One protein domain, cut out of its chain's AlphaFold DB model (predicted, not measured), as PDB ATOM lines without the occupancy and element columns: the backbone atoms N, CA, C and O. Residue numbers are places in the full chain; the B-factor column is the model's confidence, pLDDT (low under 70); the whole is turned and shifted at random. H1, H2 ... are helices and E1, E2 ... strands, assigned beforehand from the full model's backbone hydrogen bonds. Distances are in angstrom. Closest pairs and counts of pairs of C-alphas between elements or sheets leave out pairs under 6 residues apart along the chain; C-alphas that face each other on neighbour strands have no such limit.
ATOM      1  N   ILE A 207     -42.687  -6.256  43.209       93.06
ATOM      2  CA  ILE A 207     -42.059  -4.939  43.014       93.06
ATOM      3  C   ILE A 207     -42.811  -3.897  43.851       93.06
ATOM      4  O   ILE A 207     -44.032  -3.978  43.992       93.06
ATOM      5  N   ILE A 208     -42.070  -2.950  44.431       93.56
ATOM      6  CA  ILE A 208     -42.568  -2.033  45.462       93.56
ATOM      7  C   ILE A 208     -42.366  -0.581  45.021       93.56
ATOM      8  O   ILE A 208     -41.251  -0.185  44.674       93.56
ATOM      9  N   PHE A 209     -43.432   0.213  45.096       93.44
ATOM     10  CA  PHE A 209     -43.437   1.653  44.812       93.44
ATOM     11  C   PHE A 209     -43.894   2.447  46.050       93.44
ATOM     12  O   PHE A 209     -44.561   1.873  46.910       93.44
ATOM     13  N   PRO A 210     -43.581   3.750  46.176       90.62
ATOM     14  CA  PRO A 210     -44.164   4.602  47.219       90.62
ATOM     15  C   PRO A 210     -45.687   4.717  47.048       90.62
ATOM     16  O   PRO A 210     -46.161   4.793  45.911       90.62
ATOM     17  N   LYS A 211     -46.465   4.811  48.135       88.50
ATOM     18  CA  LYS A 211     -47.937   4.969  48.066       88.50
ATOM     19  C   LYS A 211     -48.342   6.231  47.311       88.50
ATOM     20  O   LYS A 211     -49.316   6.219  46.557       88.50
ATOM     21  N   LEU A 212     -47.517   7.274  47.430       87.62
ATOM     22  CA  LEU A 212     -47.610   8.518  46.668       87.62
ATOM     23  C   LEU A 212     -47.759   8.293  45.149       87.62
ATOM     24  O   LEU A 212     -48.372   9.117  44.482       87.62
ATOM     25  N   TYR A 213     -47.242   7.200  44.572       90.56
ATOM     26  CA  TYR A 213     -47.384   6.944  43.132       90.56
ATOM     27  C   TYR A 213     -48.850   6.689  42.724       90.56
ATOM     28  O   TYR A 213     -49.281   7.224  41.704       90.56
ATOM     29  N   GLU A 214     -49.639   5.966  43.530       88.75
ATOM     30  CA  GLU A 214     -51.084   5.799  43.286       88.75
ATOM     31  C   GLU A 214     -51.851   7.107  43.518       88.75
ATOM     32  O   GLU A 214     -52.680   7.505  42.701       88.75
ATOM     33  N   GLU A 215     -51.522   7.839  44.585       85.50
ATOM     34  CA  GLU A 215     -52.137   9.140  44.898       85.50
ATOM     35  C   GLU A 215     -51.874  10.188  43.798       85.50
ATOM     36  O   GLU A 215     -52.717  11.038  43.506       85.50
ATOM     37  N   VAL A 216     -50.714  10.103  43.140       84.31
ATOM     38  CA  VAL A 216     -50.302  10.985  42.041       84.31
ATOM     39  C   VAL A 216     -50.836  10.527  40.675       84.31
ATOM     40  O   VAL A 216     -50.972  11.376  39.787       84.31
ATOM     41  N   TRP A 217     -51.186   9.248  40.495       86.44
ATOM     42  CA  TRP A 217     -51.916   8.749  39.317       86.44
ATOM     43  C   TRP A 217     -53.399   9.150  39.374       86.44
ATOM     44  O   TRP A 217     -53.934   9.748  38.433       86.44
ATOM     45  N   GLY A 218     -54.027   8.911  40.528       74.69
ATOM     46  CA  GLY A 218     -55.466   9.028  40.750       74.69
ATOM     47  C   GLY A 218     -56.190   7.685  40.605       74.69
ATOM     48  O   GLY A 218     -55.698   6.758  39.962       74.69
ATOM     49  N   SER A 219     -57.366   7.580  41.223       63.62
ATOM     50  CA  SER A 219     -58.224   6.394  41.156       63.62
ATOM     51  C   SER A 219     -59.259   6.488  40.033       63.62
ATOM     52  O   SER A 219     -59.593   7.573  39.557       63.62
ATOM     53  N   ASP A 220     -59.838   5.342  39.671       58.00
ATOM     54  CA  ASP A 220     -60.993   5.227  38.768       58.00
ATOM     55  C   ASP A 220     -62.308   5.608  39.477       58.00
ATOM     56  O   ASP A 220     -63.281   4.856  39.510       58.00
ATOM     57  N   GLY A 221     -62.309   6.779  40.117       53.66
ATOM     58  CA  GLY A 221     -63.484   7.354  40.760       53.66
ATOM     59  C   GLY A 221     -64.483   7.906  39.741       53.66
ATOM     60  O   GLY A 221     -64.100   8.433  38.695       53.66
ATOM     61  N   PHE A 222     -65.774   7.835  40.078       40.66
ATOM     62  CA  PHE A 222     -66.847   8.468  39.304       40.66
ATOM     63  C   PHE A 222     -66.544   9.962  39.081       40.66
ATOM     64  O   PHE A 222     -66.569  10.748  40.028       40.66
ATOM     65  N   GLY A 223     -66.269  10.341  37.828       60.12
ATOM     66  CA  GLY A 223     -65.999  11.723  37.408       60.12
ATOM     67  C   GLY A 223     -64.618  11.982  36.790       60.12
ATOM     68  O   GLY A 223     -64.416  13.066  36.244       60.12
ATOM     69  N   ASP A 224     -63.672  11.034  36.825       71.19
ATOM     70  CA  ASP A 224     -62.382  11.209  36.138       71.19
ATOM     71  C   ASP A 224     -62.465  10.865  34.639       71.19
ATOM     72  O   ASP A 224     -62.289   9.720  34.232       71.19
ATOM     73  N   ASN A 225     -62.694  11.882  33.806       75.88
ATOM     74  CA  ASN A 225     -62.793  11.742  32.347       75.88
ATOM     75  C   ASN A 225     -61.431  11.676  31.617       75.88
ATOM     76  O   ASN A 225     -61.405  11.681  30.385       75.88
ATOM     77  N   ARG A 226     -60.290  11.675  32.327       84.38
ATOM     78  CA  ARG A 226     -58.952  11.684  31.702       84.38
ATOM     79  C   ARG A 226     -58.591  10.310  31.141       84.38
ATOM     80  O   ARG A 226     -58.726   9.295  31.817       84.38
ATOM     81  N   THR A 227     -58.026  10.281  29.938       88.56
ATOM     82  CA  THR A 227     -57.471   9.051  29.361       88.56
ATOM     83  C   THR A 227     -56.220   8.586  30.115       88.56
ATOM     84  O   THR A 227     -55.472   9.389  30.679       88.56
ATOM     85  N   GLU A 228     -55.914   7.288  30.044       88.06
ATOM     86  CA  GLU A 228     -54.660   6.728  30.577       88.06
ATOM     87  C   GLU A 228     -53.410   7.414  29.993       88.06
ATOM     88  O   GLU A 228     -52.408   7.582  30.688       88.06
ATOM     89  N   LEU A 229     -53.466   7.887  28.740       91.88
ATOM     90  CA  LEU A 229     -52.374   8.652  28.133       91.88
ATOM     91  C   LEU A 229     -52.192  10.023  28.803       91.88
ATOM     92  O   LEU A 229     -51.060  10.462  28.998       91.88
ATOM     93  N   GLU A 230     -53.278  10.704  29.165       91.25
ATOM     94  CA  GLU A 230     -53.225  11.984  29.879       91.25
ATOM     95  C   GLU A 230     -52.785  11.794  31.331       91.25
ATOM     96  O   GLU A 230     -51.932  12.549  31.800       91.25
ATOM     97  N   ARG A 231     -53.271  10.750  32.016       91.75
ATOM     98  CA  ARG A 231     -52.781  10.338  33.343       91.75
ATOM     99  C   ARG A 231     -51.271  10.073  33.313       91.75
ATOM    100  O   ARG A 231     -50.540  10.695  34.082       91.75
ATOM    101  N   ALA A 232     -50.782   9.282  32.354       93.50
ATOM    102  CA  ALA A 232     -49.355   9.030  32.141       93.50
ATOM    103  C   ALA A 232     -48.549  10.317  31.870       93.50
ATOM    104  O   ALA A 232     -47.497  10.537  32.473       93.50
ATOM    105  N   ARG A 233     -49.049  11.212  31.004       94.00
ATOM    106  CA  ARG A 233     -48.408  12.510  30.713       94.00
ATOM    107  C   ARG A 233     -48.346  13.405  31.958       94.00
ATOM    108  O   ARG A 233     -47.296  13.983  32.235       94.00
ATOM    109  N   ILE A 234     -49.420  13.483  32.746       91.81
ATOM    110  CA  ILE A 234     -49.462  14.233  34.012       91.81
ATOM    111  C   ILE A 234     -48.491  13.631  35.037       91.81
ATOM    112  O   ILE A 234     -47.752  14.377  35.680       91.81
ATOM    113  N   PHE A 235     -48.447  12.303  35.164       93.44
ATOM    114  CA  PHE A 235     -47.551  11.583  36.072       93.44
ATOM    115  C   PHE A 235     -46.074  11.882  35.764       93.44
ATOM    116  O   PHE A 235     -45.332  12.325  36.645       93.44
ATOM    117  N   LEU A 236     -45.670  11.763  34.494       93.69
ATOM    118  CA  LEU A 236     -44.314  12.093  34.044       93.69
ATOM    119  C   LEU A 236     -43.975  13.582  34.214       93.69
ATOM    120  O   LEU A 236     -42.867  13.904  34.637       93.69
ATOM    121  N   MET A 237     -44.915  14.501  33.962       92.50
ATOM    122  CA  MET A 237     -44.707  15.938  34.207       92.50
ATOM    123  C   MET A 237     -44.559  16.275  35.692       92.50
ATOM    124  O   MET A 237     -43.791  17.171  36.039       92.50
ATOM    125  N   ARG A 238     -45.272  15.576  36.583       90.31
ATOM    126  CA  ARG A 238     -45.102  15.723  38.036       90.31
ATOM    127  C   ARG A 238     -43.734  15.199  38.473       90.31
ATOM    128  O   ARG A 238     -43.024  15.916  39.171       90.31
ATOM    129  N   PHE A 239     -43.311  14.028  37.990       90.75
ATOM    130  CA  PHE A 239     -41.960  13.511  38.233       90.75
ATOM    131  C   PHE A 239     -40.875  14.480  37.724       90.75
ATOM    132  O   PHE A 239     -39.959  14.818  38.466       90.75
ATOM    133  N   ALA A 240     -41.017  15.016  36.508       90.38
ATOM    134  CA  ALA A 240     -40.085  15.988  35.927       90.38
ATOM    135  C   ALA A 240     -40.032  17.338  36.672       90.38
ATOM    136  O   ALA A 240     -39.056  18.066  36.531       90.38
ATOM    137  N   LYS A 241     -41.048  17.691  37.470       88.19
ATOM    138  CA  LYS A 241     -41.009  18.866  38.362       88.19
ATOM    139  C   LYS A 241     -40.350  18.585  39.718       88.19
ATOM    140  O   LYS A 241     -39.936  19.529  40.378       88.19
ATOM    141  N   MET A 242     -40.269  17.320  40.131       84.62
ATOM    142  CA  MET A 242     -39.675  16.893  41.409       84.62
ATOM    143  C   MET A 242     -38.255  16.322  41.257       84.62
ATOM    144  O   MET A 242     -37.543  16.169  42.245       84.62
ATOM    145  N   ASN A 243     -37.834  15.988  40.035       82.31
ATOM    146  CA  ASN A 243     -36.510  15.449  39.742       82.31
ATOM    147  C   ASN A 243     -35.436  16.562  39.829       82.31
ATOM    148  O   ASN A 243     -35.514  17.530  39.066       82.31
ATOM    149  N   PRO A 244     -34.423  16.436  40.712       84.25
ATOM    150  CA  PRO A 244     -33.420  17.480  40.941       84.25
ATOM    151  C   PRO A 244     -32.396  17.632  39.805       84.25
ATOM    152  O   PRO A 244     -31.613  18.577  39.822       84.25
ATOM    153  N   ASN A 245     -32.365  16.726  38.820       88.50
ATOM    154  CA  ASN A 245     -31.490  16.852  37.655       88.50
ATOM    155  C   ASN A 245     -32.187  17.683  36.553       88.50
ATOM    156  O   ASN A 245     -33.124  17.177  35.927       88.50
ATOM    157  N   PRO A 246     -31.739  18.923  36.261       88.31
ATOM    158  CA  PRO A 246     -32.441  19.813  35.334       88.31
ATOM    159  C   PRO A 246     -32.455  19.294  33.890       88.31
ATOM    160  O   PRO A 246     -33.449  19.488  33.195       88.31
ATOM    161  N   PHE A 247     -31.409  18.582  33.453       89.56
ATOM    162  CA  PHE A 247     -31.342  17.990  32.114       89.56
ATOM    163  C   PHE A 247     -32.382  16.875  31.939       89.56
ATOM    164  O   PHE A 247     -33.178  16.920  31.002       89.56
ATOM    165  N   MET A 248     -32.456  15.923  32.879       89.19
ATOM    166  CA  MET A 248     -33.501  14.888  32.855       89.19
ATOM    167  C   MET A 248     -34.903  15.506  32.907       89.19
ATOM    168  O   MET A 248     -35.808  15.051  32.211       89.19
ATOM    169  N   SER A 249     -35.088  16.551  33.712       91.19
ATOM    170  CA  SER A 249     -36.362  17.257  33.841       91.19
ATOM    171  C   SER A 249     -36.769  17.977  32.550       91.19
ATOM    172  O   SER A 249     -37.938  17.907  32.168       91.19
ATOM    173  N   GLN A 250     -35.831  18.603  31.834       93.94
ATOM    174  CA  GLN A 250     -36.072  19.234  30.532       93.94
ATOM    175  C   GLN A 250     -36.369  18.198  29.433       93.94
ATOM    176  O   GLN A 250     -37.324  18.366  28.668       93.94
ATOM    177  N   GLU A 251     -35.617  17.094  29.385       95.06
ATOM    178  CA  GLU A 251     -35.842  16.014  28.419       95.06
ATOM    179  C   GLU A 251     -37.198  15.326  28.625       95.06
ATOM    180  O   GLU A 251     -37.946  15.142  27.661       95.06
ATOM    181  N   LEU A 252     -37.583  15.026  29.872       94.75
ATOM    182  CA  LEU A 252     -38.909  14.477  30.186       94.75
ATOM    183  C   LEU A 252     -40.038  15.420  29.755       94.75
ATOM    184  O   LEU A 252     -41.014  14.966  29.157       94.75
ATOM    185  N   GLN A 253     -39.899  16.727  29.995       94.94
ATOM    186  CA  GLN A 253     -40.872  17.721  29.532       94.94
ATOM    187  C   GLN A 253     -40.964  17.738  27.998       94.94
ATOM    188  O   GLN A 253     -42.065  17.699  27.450       94.94
ATOM    189  N   SER A 254     -39.830  17.698  27.289       96.06
ATOM    190  CA  SER A 254     -39.791  17.607  25.822       96.06
ATOM    191  C   SER A 254     -40.464  16.330  25.291       96.06
ATOM    192  O   SER A 254     -41.205  16.374  24.307       96.06
ATOM    193  N   ILE A 255     -40.251  15.185  25.948       96.19
ATOM    194  CA  ILE A 255     -40.865  13.898  25.590       96.19
ATOM    195  C   ILE A 255     -42.379  13.920  25.800       96.19
ATOM    196  O   ILE A 255     -43.121  13.444  24.934       96.19
ATOM    197  N   VAL A 256     -42.843  14.474  26.922       94.69
ATOM    198  CA  VAL A 256     -44.271  14.542  27.245       94.69
ATOM    199  C   VAL A 256     -44.998  15.551  26.359       94.69
ATOM    200  O   VAL A 256     -46.073  15.236  25.855       94.69
ATOM    201  N   MET A 257     -44.424  16.724  26.083       93.62
ATOM    202  CA  MET A 257     -45.061  17.716  25.203       93.62
ATOM    203  C   MET A 257     -45.090  17.285  23.726       93.62
ATOM    204  O   MET A 257     -45.881  17.805  22.945       93.62
ATOM    205  N   ASN A 258     -44.297  16.290  23.318       93.94
ATOM    206  CA  ASN A 258     -44.279  15.823  21.934       93.94
ATOM    207  C   ASN A 258     -45.580  15.083  21.539       93.94
ATOM    208  O   ASN A 258     -45.867  13.968  21.988       93.94
ATOM    209  N   HIS A 259     -46.351  15.676  20.623       89.94
ATOM    210  CA  HIS A 259     -47.595  15.108  20.080       89.94
ATOM    211  C   HIS A 259     -47.394  13.890  19.150       89.94
ATOM    212  O   HIS A 259     -48.370  13.228  18.790       89.94
ATOM    213  N   LYS A 260     -46.150  13.545  18.775       91.50
ATOM    214  CA  LYS A 260     -45.838  12.273  18.090       91.50
ATOM    215  C   LYS A 260     -45.938  11.068  19.038       91.50
ATOM    216  O   LYS A 260     -46.242   9.967  18.588       91.50
ATOM    217  N   ASN A 261     -45.772  11.272  20.349       92.56
ATOM    218  CA  ASN A 261     -45.842  10.219  21.369       92.56
ATOM    219  C   ASN A 261     -47.303   9.902  21.748       92.56
ATOM    220  O   ASN A 261     -47.755  10.190  22.858       92.56
ATOM    221  N   ARG A 262     -48.062   9.354  20.789       91.56
ATOM    222  CA  ARG A 262     -49.522   9.129  20.868       91.56
ATOM    223  C   ARG A 262     -49.961   7.925  21.715       91.56
ATOM    224  O   ARG A 262     -51.152   7.666  21.810       91.56
ATOM    225  N   THR A 263     -49.035   7.180  22.313       92.44
ATOM    226  CA  THR A 263     -49.335   6.037  23.192       92.44
ATOM    227  C   THR A 263     -48.362   5.996  24.367       92.44
ATOM    228  O   THR A 263     -47.270   6.561  24.298       92.44
ATOM    229  N   ILE A 264     -48.732   5.290  25.437       93.31
ATOM    230  CA  ILE A 264     -47.866   5.092  26.611       93.31
ATOM    231  C   ILE A 264     -46.600   4.317  26.218       93.31
ATOM    232  O   ILE A 264     -45.504   4.675  26.645       93.31
ATOM    233  N   ASN A 265     -46.716   3.360  25.291       92.69
ATOM    234  CA  ASN A 265     -45.567   2.665  24.708       92.69
ATOM    235  C   ASN A 265     -44.632   3.634  23.959       92.69
ATOM    236  O   ASN A 265     -43.415   3.533  24.085       92.69
ATOM    237  N   ALA A 266     -45.171   4.610  23.216       92.88
ATOM    238  CA  ALA A 266     -44.357   5.629  22.550       92.88
ATOM    239  C   ALA A 266     -43.683   6.594  23.545       92.88
ATOM    240  O   ALA A 266     -42.549   7.001  23.310       92.88
ATOM    241  N   LEU A 267     -44.336   6.928  24.667       95.69
ATOM    242  CA  LEU A 267     -43.715   7.696  25.754       95.69
ATOM    243  C   LEU A 267     -42.569   6.912  26.408       95.69
ATOM    244  O   LEU A 267     -41.467   7.443  26.506       95.69
ATOM    245  N   ALA A 268     -42.792   5.653  26.797       95.25
ATOM    246  CA  ALA A 268     -41.760   4.809  27.402       95.25
ATOM    247  C   ALA A 268     -40.558   4.609  26.461       95.25
ATOM    248  O   ALA A 268     -39.420   4.814  26.871       95.25
ATOM    249  N   LEU A 269     -40.800   4.318  25.176       94.06
ATOM    250  CA  LEU A 269     -39.737   4.200  24.174       94.06
ATOM    251  C   LEU A 269     -38.979   5.525  23.967       94.06
ATOM    252  O   LEU A 269     -37.763   5.518  23.808       94.06
ATOM    253  N   ALA A 270     -39.660   6.675  24.004       95.06
ATOM    254  CA  ALA A 270     -38.998   7.976  23.910       95.06
ATOM    255  C   ALA A 270     -38.147   8.303  25.153       95.06
ATOM    256  O   ALA A 270     -37.078   8.895  25.005       95.06
ATOM    257  N   VAL A 271     -38.578   7.897  26.357       95.25
ATOM    258  CA  VAL A 271     -37.783   8.009  27.596       95.25
ATOM    259  C   VAL A 271     -36.564   7.089  27.562       95.25
ATOM    260  O   VAL A 271     -35.477   7.530  27.932       95.25
ATOM    261  N   GLN A 272     -36.714   5.856  27.071       93.62
ATOM    262  CA  GLN A 272     -35.595   4.951  26.812       93.62
ATOM    263  C   GLN A 272     -34.584   5.633  25.880       93.62
ATOM    264  O   GLN A 272     -33.510   6.020  26.330       93.62
ATOM    265  N   MET A 273     -34.970   5.904  24.628       92.06
ATOM    266  CA  MET A 273     -34.057   6.397  23.590       92.06
ATOM    267  C   MET A 273     -33.352   7.723  23.920       92.06
ATOM    268  O   MET A 273     -32.224   7.915  23.475       92.06
ATOM    269  N   ARG A 274     -33.993   8.647  24.656       93.50
ATOM    270  CA  ARG A 274     -33.435   9.991  24.931       93.50
ATOM    271  C   ARG A 274     -32.735  10.145  26.280       93.50
ATOM    272  O   ARG A 274     -31.881  11.016  26.391       93.50
ATOM    273  N   ILE A 275     -33.094   9.356  27.299       92.31
ATOM    274  CA  ILE A 275     -32.588   9.556  28.675       92.31
ATOM    275  C   ILE A 275     -31.755   8.369  29.160       92.31
ATOM    276  O   ILE A 275     -30.703   8.573  29.760       92.31
ATOM    277  N   PHE A 276     -32.191   7.137  28.891       90.50
ATOM    278  CA  PHE A 276     -31.394   5.940  29.193       90.50
ATOM    279  C   PHE A 276     -30.462   5.543  28.034       90.50
ATOM    280  O   PHE A 276     -29.499   4.805  28.232       90.50
ATOM    281  N   GLY A 277     -30.758   5.998  26.814       88.19
ATOM    282  CA  GLY A 277     -30.202   5.415  25.600       88.19
ATOM    283  C   GLY A 277     -30.601   3.941  25.473       88.19
ATOM    284  O   GLY A 277     -31.682   3.526  25.897       88.19
ATOM    285  N   ASN A 278     -29.704   3.131  24.914       83.06
ATOM    286  CA  ASN A 278     -29.944   1.698  24.731       83.06
ATOM    287  C   ASN A 278     -29.492   0.837  25.929       83.06
ATOM    288  O   ASN A 278     -29.742  -0.363  25.914       83.06
ATOM    289  N   ARG A 279     -28.829   1.399  26.956       87.94
ATOM    290  CA  ARG A 279     -28.066   0.621  27.951       87.94
ATOM    291  C   ARG A 279     -28.315   1.053  29.398       87.94
ATOM    292  O   ARG A 279     -28.236   2.230  29.731       87.94
ATOM    293  N   HIS A 280     -28.516   0.082  30.290       91.12
ATOM    294  CA  HIS A 280     -28.522   0.299  31.738       91.12
ATOM    295  C   HIS A 280     -27.100   0.568  32.252       91.12
ATOM    296  O   HIS A 280     -26.219  -0.284  32.132       91.12
ATOM    297  N   ALA A 281     -26.877   1.744  32.849       89.38
ATOM    298  CA  ALA A 281     -25.570   2.160  33.378       89.38
ATOM    299  C   ALA A 281     -25.147   1.429  34.672       89.38
ATOM    300  O   ALA A 281     -23.972   1.400  35.020       89.38
ATOM    301  N   SER A 282     -26.100   0.839  35.394       92.81
ATOM    302  CA  SER A 282     -25.877  -0.056  36.536       92.81
ATOM    303  C   SER A 282     -27.075  -1.003  36.659       92.81
ATOM    304  O   SER A 282     -28.108  -0.743  36.048       92.81
ATOM    305  N   PHE A 283     -26.982  -2.053  37.479       94.06
ATOM    306  CA  PHE A 283     -28.131  -2.924  37.764       94.06
ATOM    307  C   PHE A 283     -29.121  -2.338  38.790       94.06
ATOM    308  O   PHE A 283     -30.169  -2.933  39.039       94.06
ATOM    309  N   ALA A 284     -28.813  -1.192  39.409       93.69
ATOM    310  CA  ALA A 284     -29.663  -0.575  40.424       93.69
ATOM    311  C   ALA A 284     -30.895   0.107  39.802       93.69
ATOM    312  O   ALA A 284     -30.825   0.712  38.731       93.69
ATOM    313  N   ALA A 285     -32.034   0.056  40.495       92.25
ATOM    314  CA  ALA A 285     -33.248   0.705  40.022       92.25
ATOM    315  C   ALA A 285     -33.249   2.201  40.362       92.25
ATOM    316  O   ALA A 285     -33.288   2.586  41.530       92.25
ATOM    317  N   THR A 286     -33.258   3.055  39.339       91.81
ATOM    318  CA  THR A 286     -33.322   4.513  39.526       91.81
ATOM    319  C   THR A 286     -34.759   4.991  39.791       91.81
ATOM    320  O   THR A 286     -35.715   4.316  39.390       91.81
ATOM    321  N   PRO A 287     -34.961   6.185  40.388       92.19
ATOM    322  CA  PRO A 287     -36.298   6.764  40.559       92.19
ATOM    323  C   PRO A 287     -37.079   6.900  39.242       92.19
ATOM    324  O   PRO A 287     -38.287   6.675  39.216       92.19
ATOM    325  N   LEU A 288     -36.398   7.209  38.130       92.75
ATOM    326  CA  LEU A 288     -37.034   7.285  36.809       92.75
ATOM    327  C   LEU A 288     -37.406   5.894  36.272       92.75
ATOM    328  O   LEU A 288     -38.473   5.736  35.685       92.75
ATOM    329  N   LEU A 289     -36.572   4.872  36.505       94.06
ATOM    330  CA  LEU A 289     -36.899   3.495  36.129       94.06
ATOM    331  C   LEU A 289     -38.158   3.017  36.873       94.06
ATOM    332  O   LEU A 289     -39.041   2.429  36.255       94.06
ATOM    333  N   GLN A 290     -38.283   3.338  38.168       93.62
ATOM    334  CA  GLN A 290     -39.495   3.056  38.945       93.62
ATOM    335  C   GLN A 290     -40.718   3.825  38.434       93.62
ATOM    336  O   GLN A 290     -41.780   3.232  38.260       93.62
ATOM    337  N   CYS A 291     -40.570   5.117  38.135       94.44
ATOM    338  CA  CYS A 291     -41.634   5.941  37.561       94.44
ATOM    339  C   CYS A 291     -42.195   5.330  36.257       94.44
ATOM    340  O   CYS A 291     -43.411   5.179  36.117       94.44
ATOM    341  N   ILE A 292     -41.329   4.886  35.336       96.44
ATOM    342  CA  ILE A 292     -41.769   4.252  34.083       96.44
ATOM    343  C   ILE A 292     -42.366   2.856  34.323       96.44
ATOM    344  O   ILE A 292     -43.410   2.544  33.752       96.44
ATOM    345  N   ARG A 293     -41.774   2.029  35.196       96.44
ATOM    346  CA  ARG A 293     -42.327   0.708  35.560       96.44
ATOM    347  C   ARG A 293     -43.743   0.810  36.125       96.44
ATOM    348  O   ARG A 293     -44.612   0.046  35.714       96.44
ATOM    349  N   PHE A 294     -43.978   1.768  37.020       95.56
ATOM    350  CA  PHE A 294     -45.296   2.032  37.590       95.56
ATOM    351  C   PHE A 294     -46.304   2.465  36.518       95.56
ATOM    352  O   PHE A 294     -47.378   1.879  36.418       95.56
ATOM    353  N   MET A 295     -45.929   3.422  35.661       95.75
ATOM    354  CA  MET A 295     -46.756   3.883  34.537       95.75
ATOM    355  C   MET A 295     -47.161   2.728  33.604       95.75
ATOM    356  O   MET A 295     -48.320   2.637  33.204       95.75
ATOM    357  N   LEU A 296     -46.225   1.832  33.270       95.62
ATOM    358  CA  LEU A 296     -46.482   0.659  32.425       95.62
ATOM    359  C   LEU A 296     -47.405  -0.368  33.103       95.62
ATOM    360  O   LEU A 296     -48.247  -0.961  32.428       95.62
ATOM    361  N   LEU A 297     -47.268  -0.563  34.420       94.56
ATOM    362  CA  LEU A 297     -48.116  -1.454  35.217       94.56
ATOM    363  C   LEU A 297     -49.546  -0.922  35.372       94.56
ATOM    364  O   LEU A 297     -50.488  -1.666  35.111       94.56
ATOM    365  N   LYS A 298     -49.722   0.357  35.736       92.69
ATOM    366  CA  LYS A 298     -51.048   0.998  35.838       92.69
ATOM    367  C   LYS A 298     -51.810   0.933  34.514       92.69
ATOM    368  O   LYS A 298     -52.963   0.517  34.501       92.69
ATOM    369  N   ALA A 299     -51.118   1.222  33.413       90.56
ATOM    370  CA  ALA A 299     -51.649   1.138  32.055       90.56
ATOM    371  C   ALA A 299     -51.776  -0.298  31.499       90.56
ATOM    372  O   ALA A 299     -52.079  -0.466  30.317       90.56
ATOM    373  N   ARG A 300     -51.508  -1.335  32.312       89.94
ATOM    374  CA  ARG A 300     -51.624  -2.765  31.968       89.94
ATOM    375  C   ARG A 300     -50.857  -3.203  30.713       89.94
ATOM    376  O   ARG A 300     -51.170  -4.228  30.114       89.94
ATOM    377  N   VAL A 301     -49.804  -2.482  30.325       88.75
ATOM    378  CA  VAL A 301     -48.966  -2.829  29.160       88.75
ATOM    379  C   VAL A 301     -48.427  -4.278  29.211       88.75
ATOM    380  O   VAL A 301     -48.413  -4.925  28.161       88.75
ATOM    381  N   PRO A 302     -48.059  -4.843  30.384       84.38
ATOM    382  CA  PRO A 302     -47.663  -6.248  30.501       84.38
ATOM    383  C   PRO A 302     -48.753  -7.284  30.185       84.38
ATOM    384  O   PRO A 302     -48.414  -8.430  29.909       84.38
ATOM    385  N   GLU A 303     -50.040  -6.919  30.229       84.19
ATOM    386  CA  GLU A 303     -51.158  -7.828  29.911       84.19
ATOM    387  C   GLU A 303     -51.333  -8.006  28.385       84.19
ATOM    388  O   GLU A 303     -51.949  -8.972  27.939       84.19
ATOM    389  N   PHE A 304     -50.753  -7.110  27.568       78.62
ATOM    390  CA  PHE A 304     -51.066  -6.958  26.138       78.62
ATOM    391  C   PHE A 304     -49.812  -6.937  25.234       78.62
ATOM    392  O   PHE A 304     -49.593  -6.025  24.427       78.62
ATOM    393  N   ILE A 305     -48.955  -7.959  25.356       74.50
ATOM    394  CA  ILE A 305     -47.667  -8.070  24.634       74.50
ATOM    395  C   ILE A 305     -47.855  -8.574  23.183       74.50
ATOM    396  O   ILE A 305     -47.310  -9.596  22.775       74.50
ATOM    397  N   TYR A 306     -48.623  -7.835  22.377       73.50
ATOM    398  CA  TYR A 306     -48.978  -8.209  20.994       73.50
ATOM    399  C   TYR A 306     -48.068  -7.628  19.897       73.50
ATOM    400  O   TYR A 306     -48.302  -7.872  18.719       73.50
ATOM    401  N   SER A 307     -47.059  -6.819  20.241       81.75
ATOM    402  CA  SER A 307     -46.185  -6.167  19.252       81.75
ATOM    403  C   SER A 307     -44.730  -6.153  19.694       81.75
ATOM    404  O   SER A 307     -44.450  -6.058  20.890       81.75
ATOM    405  N   ASP A 308     -43.794  -6.150  18.745       81.62
ATOM    406  CA  ASP A 308     -42.362  -6.136  19.066       81.62
ATOM    407  C   ASP A 308     -41.926  -4.836  19.755       81.62
ATOM    408  O   ASP A 308     -41.024  -4.848  20.587       81.62
ATOM    409  N   LYS A 309     -42.643  -3.726  19.526       84.06
ATOM    410  CA  LYS A 309     -42.474  -2.488  20.307       84.06
ATOM    411  C   LYS A 309     -42.850  -2.694  21.776       84.06
ATOM    412  O   LYS A 309     -42.142  -2.204  22.648       84.06
ATOM    413  N   THR A 310     -43.916  -3.446  22.062       86.00
ATOM    414  CA  THR A 310     -44.253  -3.848  23.438       86.00
ATOM    415  C   THR A 310     -43.192  -4.799  23.999       86.00
ATOM    416  O   THR A 310     -42.724  -4.579  25.112       86.00
ATOM    417  N   LYS A 311     -42.752  -5.805  23.225       86.81
ATOM    418  CA  LYS A 311     -41.704  -6.759  23.637       86.81
ATOM    419  C   LYS A 311     -40.393  -6.046  24.018       86.81
ATOM    420  O   LYS A 311     -39.843  -6.337  25.073       86.81
ATOM    421  N   LEU A 312     -39.935  -5.072  23.224       88.19
ATOM    422  CA  LEU A 312     -38.732  -4.270  23.503       88.19
ATOM    423  C   LEU A 312     -38.844  -3.455  24.802       88.19
ATOM    424  O   LEU A 312     -37.912  -3.445  25.602       88.19
ATOM    425  N   ILE A 313     -39.991  -2.808  25.031       91.44
ATOM    426  CA  ILE A 313     -40.258  -2.037  26.257       91.44
ATOM    427  C   ILE A 313     -40.269  -2.961  27.481       91.44
ATOM    428  O   ILE A 313     -39.693  -2.616  28.511       91.44
ATOM    429  N   MET A 314     -40.881  -4.144  27.365       91.25
ATOM    430  CA  MET A 314     -40.911  -5.141  28.438       91.25
ATOM    431  C   MET A 314     -39.519  -5.705  28.745       91.25
ATOM    432  O   MET A 314     -39.135  -5.756  29.911       91.25
ATOM    433  N   ASP A 315     -38.742  -6.062  27.718       89.50
ATOM    434  CA  ASP A 315     -37.364  -6.539  27.883       89.50
ATOM    435  C   ASP A 315     -36.463  -5.479  28.537       89.50
ATOM    436  O   ASP A 315     -35.659  -5.828  29.394       89.50
ATOM    437  N   PHE A 316     -36.588  -4.197  28.166       92.44
ATOM    438  CA  PHE A 316     -35.745  -3.130  28.719       92.44
ATOM    439  C   PHE A 316     -36.159  -2.721  30.138       92.44
ATOM    440  O   PHE A 316     -35.330  -2.712  31.050       92.44
ATOM    441  N   TYR A 317     -37.432  -2.369  30.348       94.62
ATOM    442  CA  TYR A 317     -37.885  -1.836  31.635       94.62
ATOM    443  C   TYR A 317     -38.034  -2.917  32.703       94.62
ATOM    444  O   TYR A 317     -37.782  -2.634  33.875       94.62
ATOM    445  N   PHE A 318     -38.385  -4.148  32.332       93.38
ATOM    446  CA  PHE A 318     -38.545  -5.265  33.265       93.38
ATOM    447  C   PHE A 318     -37.462  -6.345  33.106       93.38
ATOM    448  O   PHE A 318     -37.686  -7.484  33.516       93.38
ATOM    449  N   ASP A 319     -36.286  -5.982  32.568       91.56
ATOM    450  CA  ASP A 319     -35.086  -6.832  32.481       91.56
ATOM    451  C   ASP A 319     -34.912  -7.666  33.778       91.56
ATOM    452  O   ASP A 319     -34.970  -7.107  34.885       91.56
ATOM    453  N   PRO A 320     -34.752  -9.003  33.683       89.00
ATOM    454  CA  PRO A 320     -34.703  -9.895  34.845       89.00
ATOM    455  C   PRO A 320     -33.468  -9.702  35.741       89.00
ATOM    456  O   PRO A 320     -33.430 -10.245  36.847       89.00
ATOM    457  N   THR A 321     -32.467  -8.957  35.268       91.50
ATOM    458  CA  THR A 321     -31.178  -8.719  35.933       91.50
ATOM    459  C   THR A 321     -31.094  -7.370  36.639       91.50
ATOM    460  O   THR A 321     -30.192  -7.144  37.447       91.50
ATOM    461  N   MET A 322     -32.053  -6.481  36.390       92.62
ATOM    462  CA  MET A 322     -32.173  -5.215  37.103       92.62
ATOM    463  C   MET A 322     -32.804  -5.433  38.482       92.62
ATOM    464  O   MET A 322     -33.732  -6.231  38.639       92.62
ATOM    465  N   ALA A 323     -32.362  -4.670  39.483       92.56
ATOM    466  CA  ALA A 323     -33.034  -4.599  40.776       92.56
ATOM    467  C   ALA A 323     -34.516  -4.237  40.576       92.56
ATOM    468  O   ALA A 323     -34.858  -3.413  39.723       92.56
ATOM    469  N   ARG A 324     -35.418  -4.888  41.321       91.00
ATOM    470  CA  ARG A 324     -36.875  -4.784  41.101       91.00
ATOM    471  C   ARG A 324     -37.427  -3.492  41.691       91.00
ATOM    472  O   ARG A 324     -38.007  -2.688  40.967       91.00
ATOM    473  N   SER A 325     -37.183  -3.282  42.979       91.88
ATOM    474  CA  SER A 325     -37.521  -2.069  43.734       91.88
ATOM    475  C   SER A 325     -36.314  -1.125  43.807       91.88
ATOM    476  O   SER A 325     -35.194  -1.523  43.491       91.88
ATOM    477  N   ILE A 326     -36.540   0.134  44.189       90.56
ATOM    478  CA  ILE A 326     -35.463   1.062  44.573       90.56
ATOM    479  C   ILE A 326     -34.999   0.760  46.005       90.56
ATOM    480  O   ILE A 326     -35.792   0.282  46.814       90.56
ATOM    481  N   GLU A 327     -33.733   1.041  46.308       87.44
ATOM    482  CA  GLU A 327     -33.167   0.922  47.653       87.44
ATOM    483  C   GLU A 327     -32.811   2.314  48.220       87.44
ATOM    484  O   GLU A 327     -32.266   3.138  47.481       87.44
ATOM    485  N   PRO A 328     -33.095   2.595  49.510       88.81
ATOM    486  CA  PRO A 328     -33.892   1.777  50.428       88.81
ATOM    487  C   PRO A 328     -35.364   1.678  49.985       88.81
ATOM    488  O   PRO A 328     -35.866   2.529  49.251       88.81
ATOM    489  N   LEU A 329     -36.058   0.630  50.440       88.50
ATOM    490  CA  LEU A 329     -37.484   0.448  50.150       88.50
ATOM    491  C   LEU A 329     -38.321   1.602  50.738       88.50
ATOM    492  O   LEU A 329     -38.027   2.058  51.846       88.50
ATOM    493  N   PRO A 330     -39.389   2.050  50.050       86.31
ATOM    494  CA  PRO A 330     -40.274   3.086  50.571       86.31
ATOM    495  C   PRO A 330     -41.014   2.600  51.836       86.31
ATOM    496  O   PRO A 330     -41.519   1.472  51.848       86.31
ATOM    497  N   PRO A 331     -41.110   3.425  52.899       81.88
ATOM    498  CA  PRO A 331     -41.703   3.025  54.181       81.88
ATOM    499  C   PRO A 331     -43.222   2.795  54.102       81.88
ATOM    500  O   PRO A 331     -43.790   2.084  54.924       81.88
ATOM    501  N   ASP A 332     -43.868   3.380  53.095       85.50
ATOM    502  CA  ASP A 332     -45.288   3.297  52.754       85.50
ATOM    503  C   ASP A 332     -45.550   2.355  51.556       85.50
ATOM    504  O   ASP A 332     -46.555   2.488  50.863       85.50
ATOM    505  N   GLY A 333     -44.628   1.426  51.280       86.75
ATOM    506  CA  GLY A 333     -44.566   0.667  50.029       86.75
ATOM    507  C   GLY A 333     -45.841  -0.083  49.614       86.75
ATOM    508  O   GLY A 333     -46.289  -1.010  50.291       86.75
ATOM    509  N   ILE A 334     -46.363   0.255  48.431       91.19
ATOM    510  CA  ILE A 334     -47.412  -0.490  47.719       91.19
ATOM    511  C   ILE A 334     -46.790  -1.540  46.790       91.19
ATOM    512  O   ILE A 334     -45.740  -1.306  46.192       91.19
ATOM    513  N   VAL A 335     -47.430  -2.707  46.677       92.50
ATOM    514  CA  VAL A 335     -46.828  -3.919  46.096       92.50
ATOM    515  C   VAL A 335     -47.592  -4.393  44.861       92.50
ATOM    516  O   VAL A 335     -48.811  -4.536  44.904       92.50
ATOM    517  N   TYR A 336     -46.863  -4.700  43.787       93.38
ATOM    518  CA  TYR A 336     -47.382  -5.284  42.545       93.38
ATOM    519  C   TYR A 336     -46.580  -6.533  42.171       93.38
ATOM    520  O   TYR A 336     -45.460  -6.733  42.645       93.38
ATOM    521  N   LYS A 337     -47.114  -7.349  41.256       92.12
ATOM    522  CA  LYS A 337     -46.336  -8.413  40.609       92.12
ATOM    523  C   LYS A 337     -45.352  -7.807  39.598       92.12
ATOM    524  O   LYS A 337     -45.741  -6.958  38.803       92.12
ATOM    525  N   TYR A 338     -44.099  -8.259  39.604       90.56
ATOM    526  CA  TYR A 338     -43.056  -7.875  38.647       90.56
ATOM    527  C   TYR A 338     -43.190  -8.691  37.346       90.56
ATOM    528  O   TYR A 338     -42.919  -9.898  37.359       90.56
ATOM    529  N   PRO A 339     -43.574  -8.070  36.217       89.19
ATOM    530  CA  PRO A 339     -43.778  -8.751  34.945       89.19
ATOM    531  C   PRO A 339     -42.436  -8.915  34.222       89.19
ATOM    532  O   PRO A 339     -42.120  -8.174  33.298       89.19
ATOM    533  N   SER A 340     -41.623  -9.858  34.702       86.75
ATOM    534  CA  SER A 340     -40.255 -10.084  34.223       86.75
ATOM    535  C   SER A 340     -40.165 -10.155  32.695       86.75
ATOM    536  O   SER A 340     -40.784 -11.018  32.074       86.75
ATOM    537  N   GLY A 341     -39.323  -9.293  32.122       83.88
ATOM    538  CA  GLY A 341     -38.859  -9.378  30.743       83.88
ATOM    539  C   GLY A 341     -38.028 -10.640  30.495       83.88
ATOM    540  O   GLY A 341     -37.726 -11.407  31.419       83.88
ATOM    541  N   ARG A 342     -37.684 -10.874  29.226       85.19
ATOM    542  CA  ARG A 342     -37.149 -12.163  28.771       85.19
ATOM    543  C   ARG A 342     -35.631 -12.223  28.903       85.19
ATOM    544  O   ARG A 342     -34.909 -11.391  28.356       85.19
TER     545      ARG A 342
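AT A GLANCE: This is residues 207 to 342 of the 889 residues of an uncharacterized protein of Colletotrichum salicis (UniProt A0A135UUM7). What shape does the domain have? Four helices, H2, H3, H4 and H5, form an up-and-down bundle, each running against the one before it, with H5 nearest the middle of the domain. A small two-stranded sheet, E1 and E2, lies over H5, H6 crosses H4, H1 packs on H2, and residues 219 to 227 stick out as a loop. What is it made of, and how large is it? The printed part has 136 residues, with six named helices and two named strands in the order E1 H1 H2 H3 H4 H5 H6 E2; it is mostly helix, and the sheet is antiparallel. It is compact, with a radius of gyration of the C-alphas of 14.2 A and spans of 40 by 35 by 35 A.

HOW THE PARTS SIT: How do the strands pair? E1, residues 207 to 209, and E2, residues 334 to 337, are antiparallel at 150 degrees, with N 207 and O 336 within hydrogen-bond range at 2.9 A. Which helix comes nearest to them? The closest C-alphas of E1 and H5, residues 287 to 298, are those of Phe 209 and Gln 290, 7.2 A apart. How do the helices stand? H2, residues 228 to 242, is the hub and touches H5's residues 291 to 295 alone (Ala 232 and Met 295, closest C-alphas, 6.2 A), at a shallow tilt of 17 degrees, opposite ways. H2 forms a helical hairpin with H3, residues 246 to 257 (Ala 240 and Ser 249, closest C-alphas, 4.5 A), and H3 another with H4, residues 264 to 276 (Ile 255 and Ala 270, closest C-alphas, 6.4 A). H1, residues 212 to 217, touches H2's residues 231 to 235 alone, a helical hairpin at a steep tilt of 42 degrees (Trp 217 and Phe 235, closest C-alphas, 6.1 A). What of the last helix and the backbones? H6, residues 308 to 317, touches H4's residues 265 to 269 alone, at a steep tilt of 51 degrees, the same way (Leu 269 and Ile 313, closest C-alphas, 6.6 A). In H1, H2, H3, H4, H5 and H6 every O i to N i+4 pair is within hydrogen-bond range.

IN THESE COORDINATES: Where do the first and last elements lie? E1 begins at C-alpha 207 at (-42.059, -4.939, 43.014), and E2 ends at C-alpha 337 at (-46.336, -8.413, 40.609). How long are the helices? From first to last C-alpha H2 measures 21.1 A, H3 16.3 A, H4 16.7 A, H5 16.5 A and H6 14.0 A.

THE WHOLE: How far does it reach? The two C-alphas farthest apart, those of Phe 222 and Ala 281, are 42.2 A apart. Are there cuts, long links or weak spots? The printed part has no cut, and the link from H6 to E2, residues 318 to 333, is long. The mean pLDDT of the printed part is 88.7, and residues 219 to 223 are under 70.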